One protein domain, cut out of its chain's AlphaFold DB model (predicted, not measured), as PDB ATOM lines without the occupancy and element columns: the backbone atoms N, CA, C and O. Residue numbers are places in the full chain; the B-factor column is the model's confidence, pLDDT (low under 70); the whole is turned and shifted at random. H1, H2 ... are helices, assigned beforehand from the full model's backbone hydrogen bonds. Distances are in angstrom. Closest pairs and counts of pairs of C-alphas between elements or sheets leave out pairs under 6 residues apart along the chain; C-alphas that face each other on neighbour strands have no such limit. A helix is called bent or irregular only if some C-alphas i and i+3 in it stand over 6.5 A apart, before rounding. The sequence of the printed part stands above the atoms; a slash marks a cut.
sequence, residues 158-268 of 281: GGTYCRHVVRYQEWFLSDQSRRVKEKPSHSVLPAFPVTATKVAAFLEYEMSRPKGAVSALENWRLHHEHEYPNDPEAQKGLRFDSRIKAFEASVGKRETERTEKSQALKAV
ATOM      1  N   GLY A 158     176.530 201.261 143.771       61.16
ATOM      2  CA  GLY A 158     175.801 200.448 142.787       61.16
ATOM      3  C   GLY A 158     176.494 199.120 142.454       61.16
ATOM      4  O   GLY A 158     175.830 198.089 142.354       61.16
ATOM      5  N   GLY A 159     177.829 199.119 142.363       76.75
ATOM      6  CA  GLY A 159     178.607 197.925 142.022       76.75
ATOM      7  C   GLY A 159     178.532 196.837 143.096       76.75
ATOM      8  O   GLY A 159     178.238 195.678 142.796       76.75
ATOM      9  N   THR A 160     178.727 197.207 144.364       80.69
ATOM     10  CA  THR A 160     178.729 196.248 145.480       80.69
ATOM     11  C   THR A 160     177.345 195.651 145.722       80.69
ATOM     12  O   THR A 160     177.225 194.434 145.881       80.69
ATOM     13  N   TYR A 161     176.288 196.470 145.699       87.94
ATOM     14  CA  TYR A 161     174.923 195.973 145.883       87.94
ATOM     15  C   TYR A 161     174.483 195.066 144.730       87.94
ATOM     16  O   TYR A 161     173.966 193.975 144.980       87.94
ATOM     17  N   CYS A 162     174.752 195.469 143.484       87.44
ATOM     18  CA  CYS A 162     174.443 194.659 142.306       87.44
ATOM     19  C   CYS A 162     175.139 193.291 142.370       87.44
ATOM     20  O   CYS A 162     174.499 192.260 142.172       87.44
ATOM     21  N   ARG A 163     176.419 193.260 142.770       90.62
ATOM     22  CA  ARG A 163     177.187 192.016 142.913       90.62
ATOM     23  C   ARG A 163     176.533 191.013 143.868       90.62
ATOM     24  O   ARG A 163     176.517 189.821 143.569       90.62
ATOM     25  N   HIS A 164     176.000 191.469 145.002       93.69
ATOM     26  CA  HIS A 164     175.325 190.584 145.957       93.69
ATOM     27  C   HIS A 164     174.000 190.035 145.414       93.69
ATOM     28  O   HIS A 164     173.710 188.856 145.613       93.69
ATOM     29  N   VAL A 165     173.223 190.853 144.698       93.50
ATOM     30  CA  VAL A 165     171.965 190.415 144.070       93.50
ATOM     31  C   VAL A 165     172.231 189.381 142.973       93.50
ATOM     32  O   VAL A 165     171.582 188.336 142.956       93.50
ATOM     33  N   VAL A 166     173.220 189.628 142.106       92.69
ATOM     34  CA  VAL A 166     173.627 188.688 141.045       92.69
ATOM     35  C   VAL A 166     174.089 187.362 141.648       92.69
ATOM     36  O   VAL A 166     173.592 186.307 141.262       92.69
ATOM     37  N   ARG A 167     174.959 187.402 142.666       94.56
ATOM     38  CA  ARG A 167     175.428 186.190 143.354       94.56
ATOM     39  C   ARG A 167     174.280 185.393 143.975       94.56
ATOM     40  O   ARG A 167     174.268 184.168 143.872       94.56
ATOM     41  N   TYR A 168     173.327 186.069 144.617       95.94
ATOM     42  CA  TYR A 168     172.131 185.422 145.155       95.94
ATOM     43  C   TYR A 168     171.331 184.724 144.047       95.94
ATOM     44  O   TYR A 168     170.943 183.568 144.211       95.94
ATOM     45  N   GLN A 169     171.116 185.396 142.915       96.12
ATOM     46  CA  GLN A 169     170.366 184.842 141.791       96.12
ATOM     47  C   GLN A 169     171.051 183.599 141.204       96.12
ATOM     48  O   GLN A 169     170.400 182.567 141.035       96.12
ATOM     49  N   GLU A 170     172.355 183.673 140.933       95.50
ATOM     50  CA  GLU A 170     173.153 182.550 140.420       95.50
ATOM     51  C   GLU A 170     173.129 181.352 141.373       95.50
ATOM     52  O   GLU A 170     172.893 180.210 140.958       95.50
ATOM     53  N   TRP A 171     173.327 181.617 142.669       96.88
ATOM     54  CA  TRP A 171     173.250 180.591 143.697       96.88
ATOM     55  C   TRP A 171     171.863 179.948 143.741       96.88
ATOM     56  O   TRP A 171     171.765 178.722 143.742       96.88
ATOM     57  N   PHE A 172     170.793 180.747 143.730       97.44
ATOM     58  CA  PHE A 172     169.433 180.231 143.855       97.44
ATOM     59  C   PHE A 172     169.062 179.339 142.666       97.44
ATOM     60  O   PHE A 172     168.522 178.253 142.855       97.44
ATOM     61  N   LEU A 173     169.402 179.749 141.440       95.81
ATOM     62  CA  LEU A 173     169.170 178.938 140.239       95.81
ATOM     63  C   LEU A 173     169.949 177.612 140.277       95.81
ATOM     64  O   LEU A 173     169.418 176.561 139.899       95.81
ATOM     65  N   SER A 174     171.183 177.644 140.784       97.19
ATOM     66  CA  SER A 174     172.005 176.445 140.975       97.19
ATOM     67  C   SER A 174     171.420 175.516 142.047       97.19
ATOM     68  O   SER A 174     171.332 174.304 141.837       97.19
ATOM     69  N   ASP A 175     170.949 176.073 143.168       97.31
ATOM     70  CA  ASP A 175     170.295 175.327 144.250       97.31
ATOM     71  C   ASP A 175     169.000 174.655 143.773       97.31
ATOM     72  O   ASP A 175     168.793 173.467 144.026       97.31
ATOM     73  N   GLN A 176     168.161 175.367 143.015       97.25
ATOM     74  CA  GLN A 176     166.940 174.801 142.432       97.25
ATOM     75  C   GLN A 176     167.254 173.657 141.462       97.25
ATOM     76  O   GLN A 176     166.630 172.597 141.536       97.25
ATOM     77  N   SER A 177     168.267 173.826 140.606       97.19
ATOM     78  CA  SER A 177     168.707 172.781 139.672       97.19
ATOM     79  C   SER A 177     169.177 171.522 140.409       97.19
ATOM     80  O   SER A 177     168.805 170.404 140.040       97.19
ATOM     81  N   ARG A 178     169.936 171.691 141.502       98.00
ATOM     82  CA  ARG A 178     170.347 170.588 142.382       98.00
ATOM     83  C   ARG A 178     169.138 169.869 142.991       98.00
ATOM     84  O   ARG A 178     169.070 168.644 142.918       98.00
ATOM     85  N   ARG A 179     168.158 170.608 143.523       97.06
ATOM     86  CA  ARG A 179     166.951 170.023 144.140       97.06
ATOM     87  C   ARG A 179     166.086 169.251 143.150       97.06
ATOM     88  O   ARG A 179     165.564 168.202 143.512       97.06
ATOM     89  N   VAL A 180     165.950 169.727 141.911       97.69
ATOM     90  CA  VAL A 180     165.231 168.994 140.851       97.69
ATOM     91  C   VAL A 180     165.959 167.704 140.482       97.69
ATOM     92  O   VAL A 180     165.316 166.672 140.299       97.69
ATOM     93  N   LYS A 181     167.295 167.733 140.414       97.62
ATOM     94  CA  LYS A 181     168.098 166.531 140.149       97.62
ATOM     95  C   LYS A 181     167.930 165.478 141.250       97.62
ATOM     96  O   LYS A 181     167.798 164.298 140.942       97.62
ATOM     97  N   GLU A 182     167.929 165.899 142.513       98.06
ATOM     98  CA  GLU A 182     167.725 165.012 143.670       98.06
ATOM     99  C   GLU A 182     166.278 164.517 143.777       98.06
ATOM    100  O   GLU A 182     166.026 163.363 144.126       98.06
ATOM    101  N   LYS A 183     165.313 165.387 143.469       97.88
ATOM    102  CA  LYS A 183     163.884 165.099 143.529       97.88
ATOM    103  C   LYS A 183     163.196 165.648 142.275       97.88
ATOM    104  O   LYS A 183     162.758 166.797 142.285       97.88
ATOM    105  N   PRO A 184     162.995 164.821 141.231       97.75
ATOM    106  CA  PRO A 184     162.376 165.265 139.977       97.75
ATOM    107  C   PRO A 184     160.955 165.821 140.126       97.75
ATOM    108  O   PRO A 184     160.498 166.582 139.283       97.75
ATOM    109  N   SER A 185     160.250 165.480 141.211       97.19
ATOM    110  CA  SER A 185     158.928 166.035 141.528       97.19
ATOM    111  C   SER A 185     158.985 167.423 142.191       97.19
ATOM    112  O   SER A 185     157.964 167.903 142.683       97.19
ATOM    113  N   HIS A 186     160.169 168.022 142.335       95.12
ATOM    114  CA  HIS A 186     160.340 169.337 142.940       95.12
ATOM    115  C   HIS A 186     159.970 170.432 141.934       95.12
ATOM    116  O   HIS A 186     160.502 170.478 140.828       95.12
ATOM    117  N   SER A 187     159.061 171.327 142.316       94.62
ATOM    118  CA  SER A 187     158.720 172.502 141.516       94.62
ATOM    119  C   SER A 187     159.856 173.522 141.568       94.62
ATOM    120  O   SER A 187     160.241 173.941 142.660       94.62
ATOM    121  N   VAL A 188     160.351 173.958 140.408       96.00
ATOM    122  CA  VAL A 188     161.352 175.032 140.324       96.00
ATOM    123  C   VAL A 188     160.724 176.348 140.763       96.00
ATOM    124  O   VAL A 188     159.742 176.801 140.174       96.00
ATOM    125  N   LEU A 189     161.306 176.973 141.784       94.25
ATOM    126  CA  LEU A 189     160.914 178.306 142.224       94.25
ATOM    127  C   LEU A 189     161.763 179.378 141.525       94.25
ATOM    128  O   LEU A 189     162.960 179.173 141.311       94.25
ATOM    129  N   PRO A 190     161.192 180.549 141.200       96.06
ATOM    130  CA  PRO A 190     161.977 181.684 140.737       96.06
ATOM    131  C   PRO A 190     162.782 182.307 141.890       96.06
ATOM    132  O   PRO A 190     162.359 182.302 143.052       96.06
ATOM    133  N   ALA A 191     163.935 182.900 141.562       95.38
ATOM    134  CA  ALA A 191     164.770 183.615 142.533       95.38
ATOM    135  C   ALA A 191     164.049 184.824 143.157       95.38
ATOM    136  O   ALA A 191     164.267 185.129 144.331       95.38
ATOM    137  N   PHE A 192     163.146 185.451 142.398       96.38
ATOM    138  CA  PHE A 192     162.353 186.608 142.804       96.38
ATOM    139  C   PHE A 192     160.875 186.236 143.012       96.38
ATOM    140  O   PHE A 192     160.388 185.338 142.323       96.38
ATOM    141  N   PRO A 193     160.168 186.868 143.967       97.12
ATOM    142  CA  PRO A 193     160.657 187.903 144.883       97.12
ATOM    143  C   PRO A 193     161.685 187.378 145.897       97.12
ATOM    144  O   PRO A 193     161.763 186.172 146.169       97.12
ATOM    145  N   VAL A 194     162.502 188.298 146.423       96.88
ATOM    146  CA  VAL A 194     163.454 188.024 147.507       96.88
ATOM    147  C   VAL A 194     162.663 187.892 148.806       96.88
ATOM    148  O   VAL A 194     162.164 188.886 149.330       96.88
ATOM    149  N   THR A 195     162.556 186.670 149.330       97.69
ATOM    150  CA  THR A 195     161.865 186.397 150.598       97.69
ATOM    151  C   THR A 195     162.847 185.985 151.688       97.69
ATOM    152  O   THR A 195     163.916 185.434 151.408       97.69
ATOM    153  N   ALA A 196     162.484 186.218 152.953       97.31
ATOM    154  CA  ALA A 196     163.351 185.915 154.091       97.31
ATOM    155  C   ALA A 196     163.777 184.439 154.141       97.31
ATOM    156  O   ALA A 196     164.921 184.136 154.472       97.31
ATOM    157  N   THR A 197     162.896 183.521 153.737       97.12
ATOM    158  CA  THR A 197     163.203 182.088 153.680       97.12
ATOM    159  C   THR A 197     164.284 181.762 152.651       97.12
ATOM    160  O   THR A 197     165.212 181.016 152.971       97.12
ATOM    161  N   LYS A 198     164.219 182.346 151.446       97.31
ATOM    162  CA  LYS A 198     165.254 182.150 150.416       97.31
ATOM    163  C   LYS A 198     166.589 182.760 150.852       97.31
ATOM    164  O   LYS A 198     167.633 182.136 150.685       97.31
ATOM    165  N   VAL A 199     166.549 183.949 151.460       97.06
ATOM    166  CA  VAL A 199     167.749 184.633 151.962       97.06
ATOM    167  C   VAL A 199     168.385 183.869 153.120       97.06
ATOM    168  O   VAL A 199     169.596 183.708 153.127       97.06
ATOM    169  N   ALA A 200     167.612 183.328 154.063       96.38
ATOM    170  CA  ALA A 200     168.163 182.524 155.154       96.38
ATOM    171  C   ALA A 200     168.951 181.308 154.631       96.38
ATOM    172  O   ALA A 200     170.063 181.061 155.095       96.38
ATOM    173  N   ALA A 201     168.420 180.607 153.623       96.19
ATOM    174  CA  ALA A 201     169.128 179.506 152.968       96.19
ATOM    175  C   ALA A 201     170.389 179.983 152.218       96.19
ATOM    176  O   ALA A 201     171.414 179.303 152.233       96.19
ATOM    177  N   PHE A 202     170.342 181.169 151.601       96.62
ATOM    178  CA  PHE A 202     171.509 181.771 150.951       96.62
ATOM    179  C   PHE A 202     172.621 182.107 151.950       96.62
ATOM    180  O   PHE A 202     173.783 181.820 151.687       96.62
ATOM    181  N   LEU A 203     172.280 182.679 153.107       95.38
ATOM    182  CA  LEU A 203     173.257 183.037 154.141       95.38
ATOM    183  C   LEU A 203     173.906 181.805 154.784       95.38
ATOM    184  O   LEU A 203     175.073 181.862 155.166       95.38
ATOM    185  N   GLU A 204     173.168 180.698 154.887       93.94
ATOM    186  CA  GLU A 204     173.717 179.418 155.338       93.94
ATOM    187  C   GLU A 204     174.764 178.878 154.354       93.94
ATOM    188  O   GLU A 204     175.798 178.358 154.768       93.94
ATOM    189  N   TYR A 205     174.542 179.066 153.051       93.88
ATOM    190  CA  TYR A 205     175.539 178.764 152.026       93.88
ATOM    191  C   TYR A 205     176.720 179.753 152.051       93.88
ATOM    192  O   TYR A 205     177.883 179.347 152.007       93.88
ATOM    193  N   GLU A 206     176.449 181.055 152.156       89.19
ATOM    194  CA  GLU A 206     177.454 182.125 152.139       89.19
ATOM    195  C   GLU A 206     178.010 182.416 153.551       89.19
ATOM    196  O   GLU A 206     177.980 183.544 154.051       89.19
ATOM    197  N   MET A 207     178.574 181.392 154.206       75.44
ATOM    198  CA  MET A 207     179.024 181.452 155.612       75.44
ATOM    199  C   MET A 207     180.082 182.532 155.927       75.44
ATOM    200  O   MET A 207     180.327 182.853 157.100       75.44
ATOM    201  N   SER A 208     180.750 183.083 154.909       71.06
ATOM    202  CA  SER A 208     181.916 183.953 155.079       71.06
ATOM    203  C   SER A 208     181.612 185.455 155.071       71.06
ATOM    204  O   SER A 208     182.394 186.197 155.665       71.06
ATOM    205  N   ARG A 209     180.522 185.947 154.445       74.81
ATOM    206  CA  ARG A 209     180.302 187.410 154.262       74.81
ATOM    207  C   ARG A 209     178.831 187.897 154.257       74.81
ATOM    208  O   ARG A 209     178.423 188.597 153.332       74.81
ATOM    209  N   PRO A 210     178.031 187.659 155.310       78.19
ATOM    210  CA  PRO A 210     176.593 187.962 155.275       78.19
ATOM    211  C   PRO A 210     176.218 189.447 155.452       78.19
ATOM    212  O   PRO A 210     175.152 189.859 154.996       78.19
ATOM    213  N   LYS A 211     177.068 190.280 156.079       79.12
ATOM    214  CA  LYS A 211     176.720 191.679 156.431       79.12
ATOM    215  C   LYS A 211     176.369 192.552 155.211       79.12
ATOM    216  O   LYS A 211     175.455 193.374 155.285       79.12
ATOM    217  N   GLY A 212     177.065 192.360 154.087       90.19
ATOM    218  CA  GLY A 212     176.789 193.080 152.835       90.19
ATOM    219  C   GLY A 212     175.582 192.522 152.079       90.19
ATOM    220  O   GLY A 212     174.777 193.285 151.548       90.19
ATOM    221  N   ALA A 213     175.413 191.197 152.105       94.31
ATOM    222  CA  ALA A 213     174.363 190.505 151.370       94.31
ATOM    223  C   ALA A 213     172.956 190.868 151.864       94.31
ATOM    224  O   ALA A 213     172.105 191.218 151.050       94.31
ATOM    225  N   VAL A 214     172.709 190.855 153.182       95.50
ATOM    226  CA  VAL A 214     171.371 191.164 153.732       95.50
ATOM    227  C   VAL A 214     170.947 192.586 153.381       95.50
ATOM    228  O   VAL A 214     169.836 192.798 152.907       95.50
ATOM    229  N   SER A 215     171.845 193.557 153.557       94.69
ATOM    230  CA  SER A 215     171.563 194.964 153.248       94.69
ATOM    231  C   SER A 215     171.322 195.177 151.749       94.69
ATOM    232  O   SER A 215     170.414 195.913 151.371       94.69
ATOM    233  N   ALA A 216     172.087 194.492 150.890       94.19
ATOM    234  CA  ALA A 216     171.895 194.532 149.443       94.19
ATOM    235  C   ALA A 216     170.538 193.982 149.009       94.19
ATOM    236  O   ALA A 216     169.831 194.610 148.220       94.19
ATOM    237  N   LEU A 217     170.177 192.820 149.545       95.88
ATOM    238  CA  LEU A 217     168.946 192.118 149.213       95.88
ATOM    239  C   LEU A 217     167.712 192.836 149.778       95.88
ATOM    240  O   LEU A 217     166.699 192.914 149.088       95.88
ATOM    241  N   GLU A 218     167.805 193.431 150.972       96.50
ATOM    242  CA  GLU A 218     166.747 194.287 151.531       96.50
ATOM    243  C   GLU A 218     166.542 195.531 150.666       96.50
ATOM    244  O   GLU A 218     165.414 195.865 150.312       96.50
ATOM    245  N   ASN A 219     167.634 196.195 150.274       94.81
ATOM    246  CA  ASN A 219     167.552 197.366 149.412       94.81
ATOM    247  C   ASN A 219     166.912 197.014 148.061       94.81
ATOM    248  O   ASN A 219     166.043 197.746 147.590       94.81
ATOM    249  N   TRP A 220     167.291 195.881 147.459       94.62
ATOM    250  CA  TRP A 220     166.658 195.398 146.232       94.62
ATOM    251  C   TRP A 220     165.158 195.146 146.440       94.62
ATOM    252  O   TRP A 220     164.355 195.657 145.660       94.62
ATOM    253  N   ARG A 221     164.778 194.441 147.518       96.06
ATOM    254  CA  ARG A 221     163.375 194.151 147.866       96.06
ATOM    255  C   ARG A 221     162.549 195.430 147.957       96.06
ATOM    256  O   ARG A 221     161.523 195.513 147.301       96.06
ATOM    257  N   LEU A 222     163.018 196.435 148.699       94.69
ATOM    258  CA  LEU A 222     162.306 197.707 148.877       94.69
ATOM    259  C   LEU A 222     162.082 198.453 147.553       94.69
ATOM    260  O   LEU A 222     161.029 199.046 147.347       94.69
ATOM    261  N   HIS A 223     163.046 198.406 146.629       93.69
ATOM    262  CA  HIS A 223     162.901 199.060 145.325       93.69
ATOM    263  C   HIS A 223     161.931 198.322 144.389       93.69
ATOM    264  O   HIS A 223     161.297 198.965 143.556       93.69
ATOM    265  N   HIS A 224     161.778 197.004 144.550       91.81
ATOM    266  CA  HIS A 224     160.937 196.153 143.696       91.81
ATOM    267  C   HIS A 224     159.661 195.674 144.410       91.81
ATOM    268  O   HIS A 224     158.927 194.845 143.885       91.81
ATOM    269  N   GLU A 225     159.354 196.197 145.599       92.31
ATOM    270  CA  GLU A 225     158.213 195.768 146.422       92.31
ATOM    271  C   GLU A 225     156.871 195.935 145.692       92.31
ATOM    272  O   GLU A 225     155.978 195.093 145.796       92.31
ATOM    273  N   HIS A 226     156.771 196.991 144.883       92.44
ATOM    274  CA  HIS A 226     155.607 197.310 144.061       92.44
ATOM    275  C   HIS A 226     155.345 196.302 142.929       92.44
ATOM    276  O   HIS A 226     154.225 196.244 142.423       92.44
ATOM    277  N   GLU A 227     156.336 195.495 142.538       93.94
ATOM    278  CA  GLU A 227     156.175 194.446 141.522       93.94
ATOM    279  C   GLU A 227     155.475 193.198 142.087       93.94
ATOM    280  O   GLU A 227     154.916 192.406 141.328       93.94
ATOM    281  N   TYR A 228     155.462 193.031 143.417       93.56
ATOM    282  CA  TYR A 228     154.945 191.836 144.095       93.56
ATOM    283  C   TYR A 228     153.883 192.169 145.165       93.56
ATOM    284  O   TYR A 228     154.017 191.742 146.316       93.56
ATOM    285  N   PRO A 229     152.793 192.888 144.825       94.50
ATOM    286  CA  PRO A 229     151.793 193.322 145.807       94.50
ATOM    287  C   PRO A 229     151.013 192.158 146.439       94.50
ATOM    288  O   PRO A 229     150.469 192.293 147.530       94.50
ATOM    289  N   ASN A 230     150.965 191.007 145.762       96.50
ATOM    290  CA  ASN A 230     150.198 189.836 146.189       96.50
ATOM    291  C   ASN A 230     151.020 188.825 147.007       96.50
ATOM    292  O   ASN A 230     150.459 187.831 147.462       96.50
ATOM    293  N   ASP A 231     152.330 189.040 147.179       94.19
ATOM    294  CA  ASP A 231     153.188 188.142 147.955       94.19
ATOM    295  C   ASP A 231     153.434 188.723 149.363       94.19
ATOM    296  O   ASP A 231     154.230 189.651 149.517       94.19
ATOM    297  N   PRO A 232     152.789 188.189 150.419       95.19
ATOM    298  CA  PRO A 232     152.927 188.722 151.772       95.19
ATOM    299  C   PRO A 232     154.311 188.478 152.390       95.19
ATOM    300  O   PRO A 232     154.646 189.138 153.377       95.19
ATOM    301  N   GLU A 233     155.112 187.538 151.876       92.88
ATOM    302  CA  GLU A 233     156.506 187.398 152.308       92.88
ATOM    303  C   GLU A 233     157.384 188.481 151.684       92.88
ATOM    304  O   GLU A 233     158.264 189.007 152.366       92.88
ATOM    305  N   ALA A 234     157.127 188.846 150.425       93.31
ATOM    306  CA  ALA A 234     157.870 189.896 149.733       93.31
ATOM    307  C   ALA A 234     157.667 191.285 150.357       93.31
ATOM    308  O   ALA A 234     158.546 192.129 150.209       93.31
ATOM    309  N   GLN A 235     156.559 191.506 151.077       95.81
ATOM    310  CA  GLN A 235     156.235 192.758 151.782       95.81
ATOM    311  C   GLN A 235     156.818 192.833 153.209       95.81
ATOM    312  O   GLN A 235     156.778 193.875 153.864       95.81
ATOM    313  N   LYS A 236     157.366 191.732 153.739       96.31
ATOM    314  CA  LYS A 236     157.994 191.712 155.070       96.31
ATOM    315  C   LYS A 236     159.492 191.975 154.946       96.31
ATOM    316  O   LYS A 236     160.176 191.354 154.139       96.31
ATOM    317  N   GLY A 237     160.022 192.850 155.802       96.81
ATOM    318  CA  GLY A 237     161.468 193.080 155.887       96.81
ATOM    319  C   GLY A 237     162.236 191.808 156.252       96.81
ATOM    320  O   GLY A 237     161.818 191.048 157.131       96.81
ATOM    321  N   LEU A 238     163.392 191.591 155.624       97.25
ATOM    322  CA  LEU A 238     164.216 190.394 155.819       97.25
ATOM    323  C   LEU A 238     164.685 190.277 157.274       97.25
ATOM    324  O   LEU A 238     164.680 189.195 157.857       97.25
ATOM    325  N   ARG A 239     165.004 191.409 157.910       96.88
ATOM    326  CA  ARG A 239     165.435 191.455 159.317       96.88
ATOM    327  C   ARG A 239     164.333 191.134 160.329       96.88
ATOM    328  O   ARG A 239     164.630 191.095 161.520       96.88
ATOM    329  N   PHE A 240     163.086 190.897 159.920       97.12
ATOM    330  CA  PHE A 240     162.064 190.373 160.836       97.12
ATOM    331  C   PHE A 240     162.206 188.866 161.076       97.12
ATOM    332  O   PHE A 240     161.737 188.378 162.105       97.12
ATOM    333  N   ASP A 241     162.892 188.141 160.191       97.50
ATOM    334  CA  ASP A 241     163.125 186.705 160.340       97.50
ATOM    335  C   ASP A 241     164.201 186.416 161.398       97.50
ATOM    336  O   ASP A 241     165.306 186.968 161.380       97.50
ATOM    337  N   SER A 242     163.878 185.534 162.345       97.56
ATOM    338  CA  SER A 242     164.763 185.192 163.462       97.56
ATOM    339  C   SER A 242     166.046 184.484 163.020       97.56
ATOM    340  O   SER A 242     167.075 184.651 163.678       97.56
ATOM    341  N   ARG A 243     166.029 183.747 161.901       96.62
ATOM    342  CA  ARG A 243     167.209 183.052 161.364       96.62
ATOM    343  C   ARG A 243     168.223 184.060 160.842       96.62
ATOM    344  O   ARG A 243     169.400 183.972 161.178       96.62
ATOM    345  N   ILE A 244     167.757 185.061 160.093       96.00
ATOM    346  CA  ILE A 244     168.612 186.139 159.574       96.00
ATOM    347  C   ILE A 244     169.237 186.921 160.737       96.00
ATOM    348  O   ILE A 244     170.450 187.130 160.742       96.00
ATOM    349  N   LYS A 245     168.457 187.245 161.780       96.25
ATOM    350  CA  LYS A 245     168.997 187.867 163.006       96.25
ATOM    351  C   LYS A 245     170.072 187.009 163.676       96.25
ATOM    352  O   LYS A 245     171.092 187.539 164.112       96.25
ATOM    353  N   ALA A 246     169.863 185.694 163.766       95.38
ATOM    354  CA  ALA A 246     170.839 184.778 164.353       95.38
ATOM    355  C   ALA A 246     172.149 184.735 163.543       95.38
ATOM    356  O   ALA A 246     173.233 184.733 164.134       95.38
ATOM    357  N   PHE A 247     172.067 184.770 162.208       94.00
ATOM    358  CA  PHE A 247     173.241 184.879 161.337       94.00
ATOM    359  C   PHE A 247     173.976 186.213 161.513       94.00
ATOM    360  O   PHE A 247     175.194 186.219 161.689       94.00
ATOM    361  N   GLU A 248     173.269 187.345 161.522       93.75
ATOM    362  CA  GLU A 248     173.899 188.653 161.756       93.75
ATOM    363  C   GLU A 248     174.587 188.709 163.134       93.75
ATOM    364  O   GLU A 248     175.724 189.178 163.239       93.75
ATOM    365  N   ALA A 249     173.955 188.151 164.174       93.88
ATOM    366  CA  ALA A 249     174.518 188.079 165.522       93.88
ATOM    367  C   ALA A 249     175.781 187.201 165.602       93.88
ATOM    368  O   ALA A 249     176.768 187.599 166.229       93.88
ATOM    369  N   SER A 250     175.793 186.028 164.956       91.88
ATOM    370  CA  SER A 250     176.970 185.141 164.951       91.88
ATOM    371  C   SER A 250     178.159 185.767 164.216       91.88
ATOM    372  O   SER A 250     179.311 185.611 164.623       91.88
ATOM    373  N   VAL A 251     177.896 186.540 163.163       90.56
ATOM    374  CA  VAL A 251     178.932 187.267 162.414       90.56
ATOM    375  C   VAL A 251     179.424 188.484 163.184       90.56
ATOM    376  O   VAL A 251     180.607 188.806 163.114       90.56
ATOM    377  N   GLY A 252     178.545 189.135 163.947       90.44
ATOM    378  CA  GLY A 252     178.930 190.153 164.922       90.44
ATOM    379  C   GLY A 252     179.983 189.631 165.901       90.44
ATOM    380  O   GLY A 252     181.042 190.240 166.013       90.44
ATOM    381  N   LYS A 253     179.739 188.465 166.514       92.25
ATOM    382  CA  LYS A 253     180.678 187.833 167.460       92.25
ATOM    383  C   LYS A 253     182.030 187.469 166.838       92.25
ATOM    384  O   LYS A 253     183.071 187.744 167.420       92.25
ATOM    385  N   ARG A 254     182.035 186.889 165.632       89.31
ATOM    386  CA  ARG A 254     183.298 186.570 164.937       89.31
ATOM    387  C   ARG A 254     184.133 187.816 164.651       89.31
ATOM    388  O   ARG A 254     185.357 187.761 164.702       89.31
ATOM    389  N   GLU A 255     183.473 188.930 164.348       89.62
ATOM    390  CA  GLU A 255     184.160 190.193 164.100       89.62
ATOM    391  C   GLU A 255     184.769 190.771 165.381       89.62
ATOM    392  O   GLU A 255     185.921 191.192 165.351       89.62
ATOM    393  N   THR A 256     184.055 190.720 166.512       93.25
ATOM    394  CA  THR A 256     184.606 191.179 167.798       93.25
ATOM    395  C   THR A 256     185.819 190.347 168.210       93.25
ATOM    396  O   THR A 256     186.868 190.908 168.521       93.25
ATOM    397  N   GLU A 257     185.741 189.018 168.086       95.25
ATOM    398  CA  GLU A 257     186.877 188.124 168.357       95.25
ATOM    399  C   GLU A 257     188.082 188.416 167.450       95.25
ATOM    400  O   GLU A 257     189.231 188.371 167.894       95.25
ATOM    401  N   ARG A 258     187.841 188.725 166.168       94.31
ATOM    402  CA  ARG A 258     188.898 189.117 165.226       94.31
ATOM    403  C   ARG A 258     189.575 190.406 165.679       94.31
ATOM    404  O   ARG A 258     190.802 190.459 165.717       94.31
ATOM    405  N   THR A 259     188.793 191.420 166.051       95.94
ATOM    406  CA  THR A 259     189.333 192.707 166.508       95.94
ATOM    407  C   THR A 259     190.108 192.583 167.817       95.94
ATOM    408  O   THR A 259     191.197 193.146 167.914       95.94
ATOM    409  N   GLU A 260     189.623 191.794 168.778       97.25
ATOM    410  CA  GLU A 260     190.315 191.538 170.048       97.25
ATOM    411  C   GLU A 260     191.658 190.835 169.819       97.25
ATOM    412  O   GLU A 260     192.679 191.257 170.363       97.25
ATOM    413  N   LYS A 261     191.698 189.816 168.948       95.12
ATOM    414  CA  LYS A 261     192.949 189.133 168.573       95.12
ATOM    415  C   LYS A 261     193.938 190.076 167.893       95.12
ATOM    416  O   LYS A 261     195.117 190.067 168.239       95.12
ATOM    417  N   SER A 262     193.480 190.905 166.953       94.50
ATOM    418  CA  SER A 262     194.339 191.894 166.290       94.50
ATOM    419  C   SER A 262     194.893 192.926 167.275       94.50
ATOM    420  O   SER A 262     196.074 193.266 167.205       94.50
ATOM    421  N   GLN A 263     194.076 193.395 168.220       96.38
ATOM    422  CA  GLN A 263     194.518 194.317 169.269       96.38
ATOM    423  C   GLN A 263     195.521 193.658 170.225       96.38
ATOM    424  O   GLN A 263     196.543 194.266 170.540       96.38
ATOM    425  N   ALA A 264     195.281 192.407 170.628       95.12
ATOM    426  CA  ALA A 264     196.202 191.648 171.471       95.12
ATOM    427  C   ALA A 264     197.566 191.441 170.789       95.12
ATOM    428  O   ALA A 264     198.602 191.689 171.403       95.12
ATOM    429  N   LEU A 265     197.582 191.069 169.503       92.56
ATOM    430  CA  LEU A 265     198.820 190.930 168.723       92.56
ATOM    431  C   LEU A 265     199.583 192.255 168.610       92.56
ATOM    432  O   LEU A 265     200.802 192.281 168.777       92.56
ATOM    433  N   LYS A 266     198.867 193.364 168.391       94.88
ATOM    434  CA  LYS A 266     199.468 194.702 168.345       94.88
ATOM    435  C   LYS A 266     200.106 195.087 169.686       94.88
ATOM    436  O   LYS A 266     201.203 195.639 169.697       94.88
ATOM    437  N   ALA A 267     199.455 194.766 170.805       91.44
ATOM    438  CA  ALA A 267     199.984 195.038 172.142       91.44
ATOM    439  C   ALA A 267     201.252 194.221 172.452       91.44
ATOM    440  O   ALA A 267     202.195 194.754 173.031       91.44
ATOM    441  N   VAL A 268     201.305 192.954 172.024       92.12
ATOM    442  CA  VAL A 268     202.491 192.097 172.193       92.12
ATOM    443  C   VAL A 268     203.667 192.603 171.348       92.12
ATOM    444  O   VAL A 268     204.782 192.708 171.857       92.12
TER     445      VAL A 268
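What this domain is: This is residues 158 to 268 of the 281 residues of an uncharacterized protein of Jaapia argillacea MUCL 33604 (UniProt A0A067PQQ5). H1 crosses H3 and H2; on their side away from H1 pack residues 243 to 251 of H4, whose residues 253 to 268 stick out as an arm. The printed part has 111 residues, 80 of them in four named helices, H1 to H4 in chain order, with no named strand; its class is all helix, and it is loose, with a radius of gyration of the C-alphas of 16.7 A and spans of 58 by 34 by 28 A.

Where its parts are: Find C-alpha 158 at (175.801, 200.448, 142.787); H1 runs 36.4 A to residue 182. H2 is residues 196 to 205, H3 210 to 227, irregular with C-alphas 223 and 226 7.6 A apart. H4, residues 242 to 268, runs 39.3 A to (202.491, 192.097, 172.193).

How they stand to each other: H1 touches H3, about perpendicular at 88 degrees; their closest C-alphas, Tyr 161 and Ala 216, are 4.9 A apart. H2 touches H4, closest C-alphas Ala 200 and Ile 244, 5.7 A. H1 and H4 are apart. Every O i to N i+4 pair is within hydrogen-bond range in H1, H2 and H4, 11 of 14 in H3.

The domain as a whole: The printed part has no cut; links H1 to H2 and H3 to H4 are long. Residue 158 alone has pLDDT under 70.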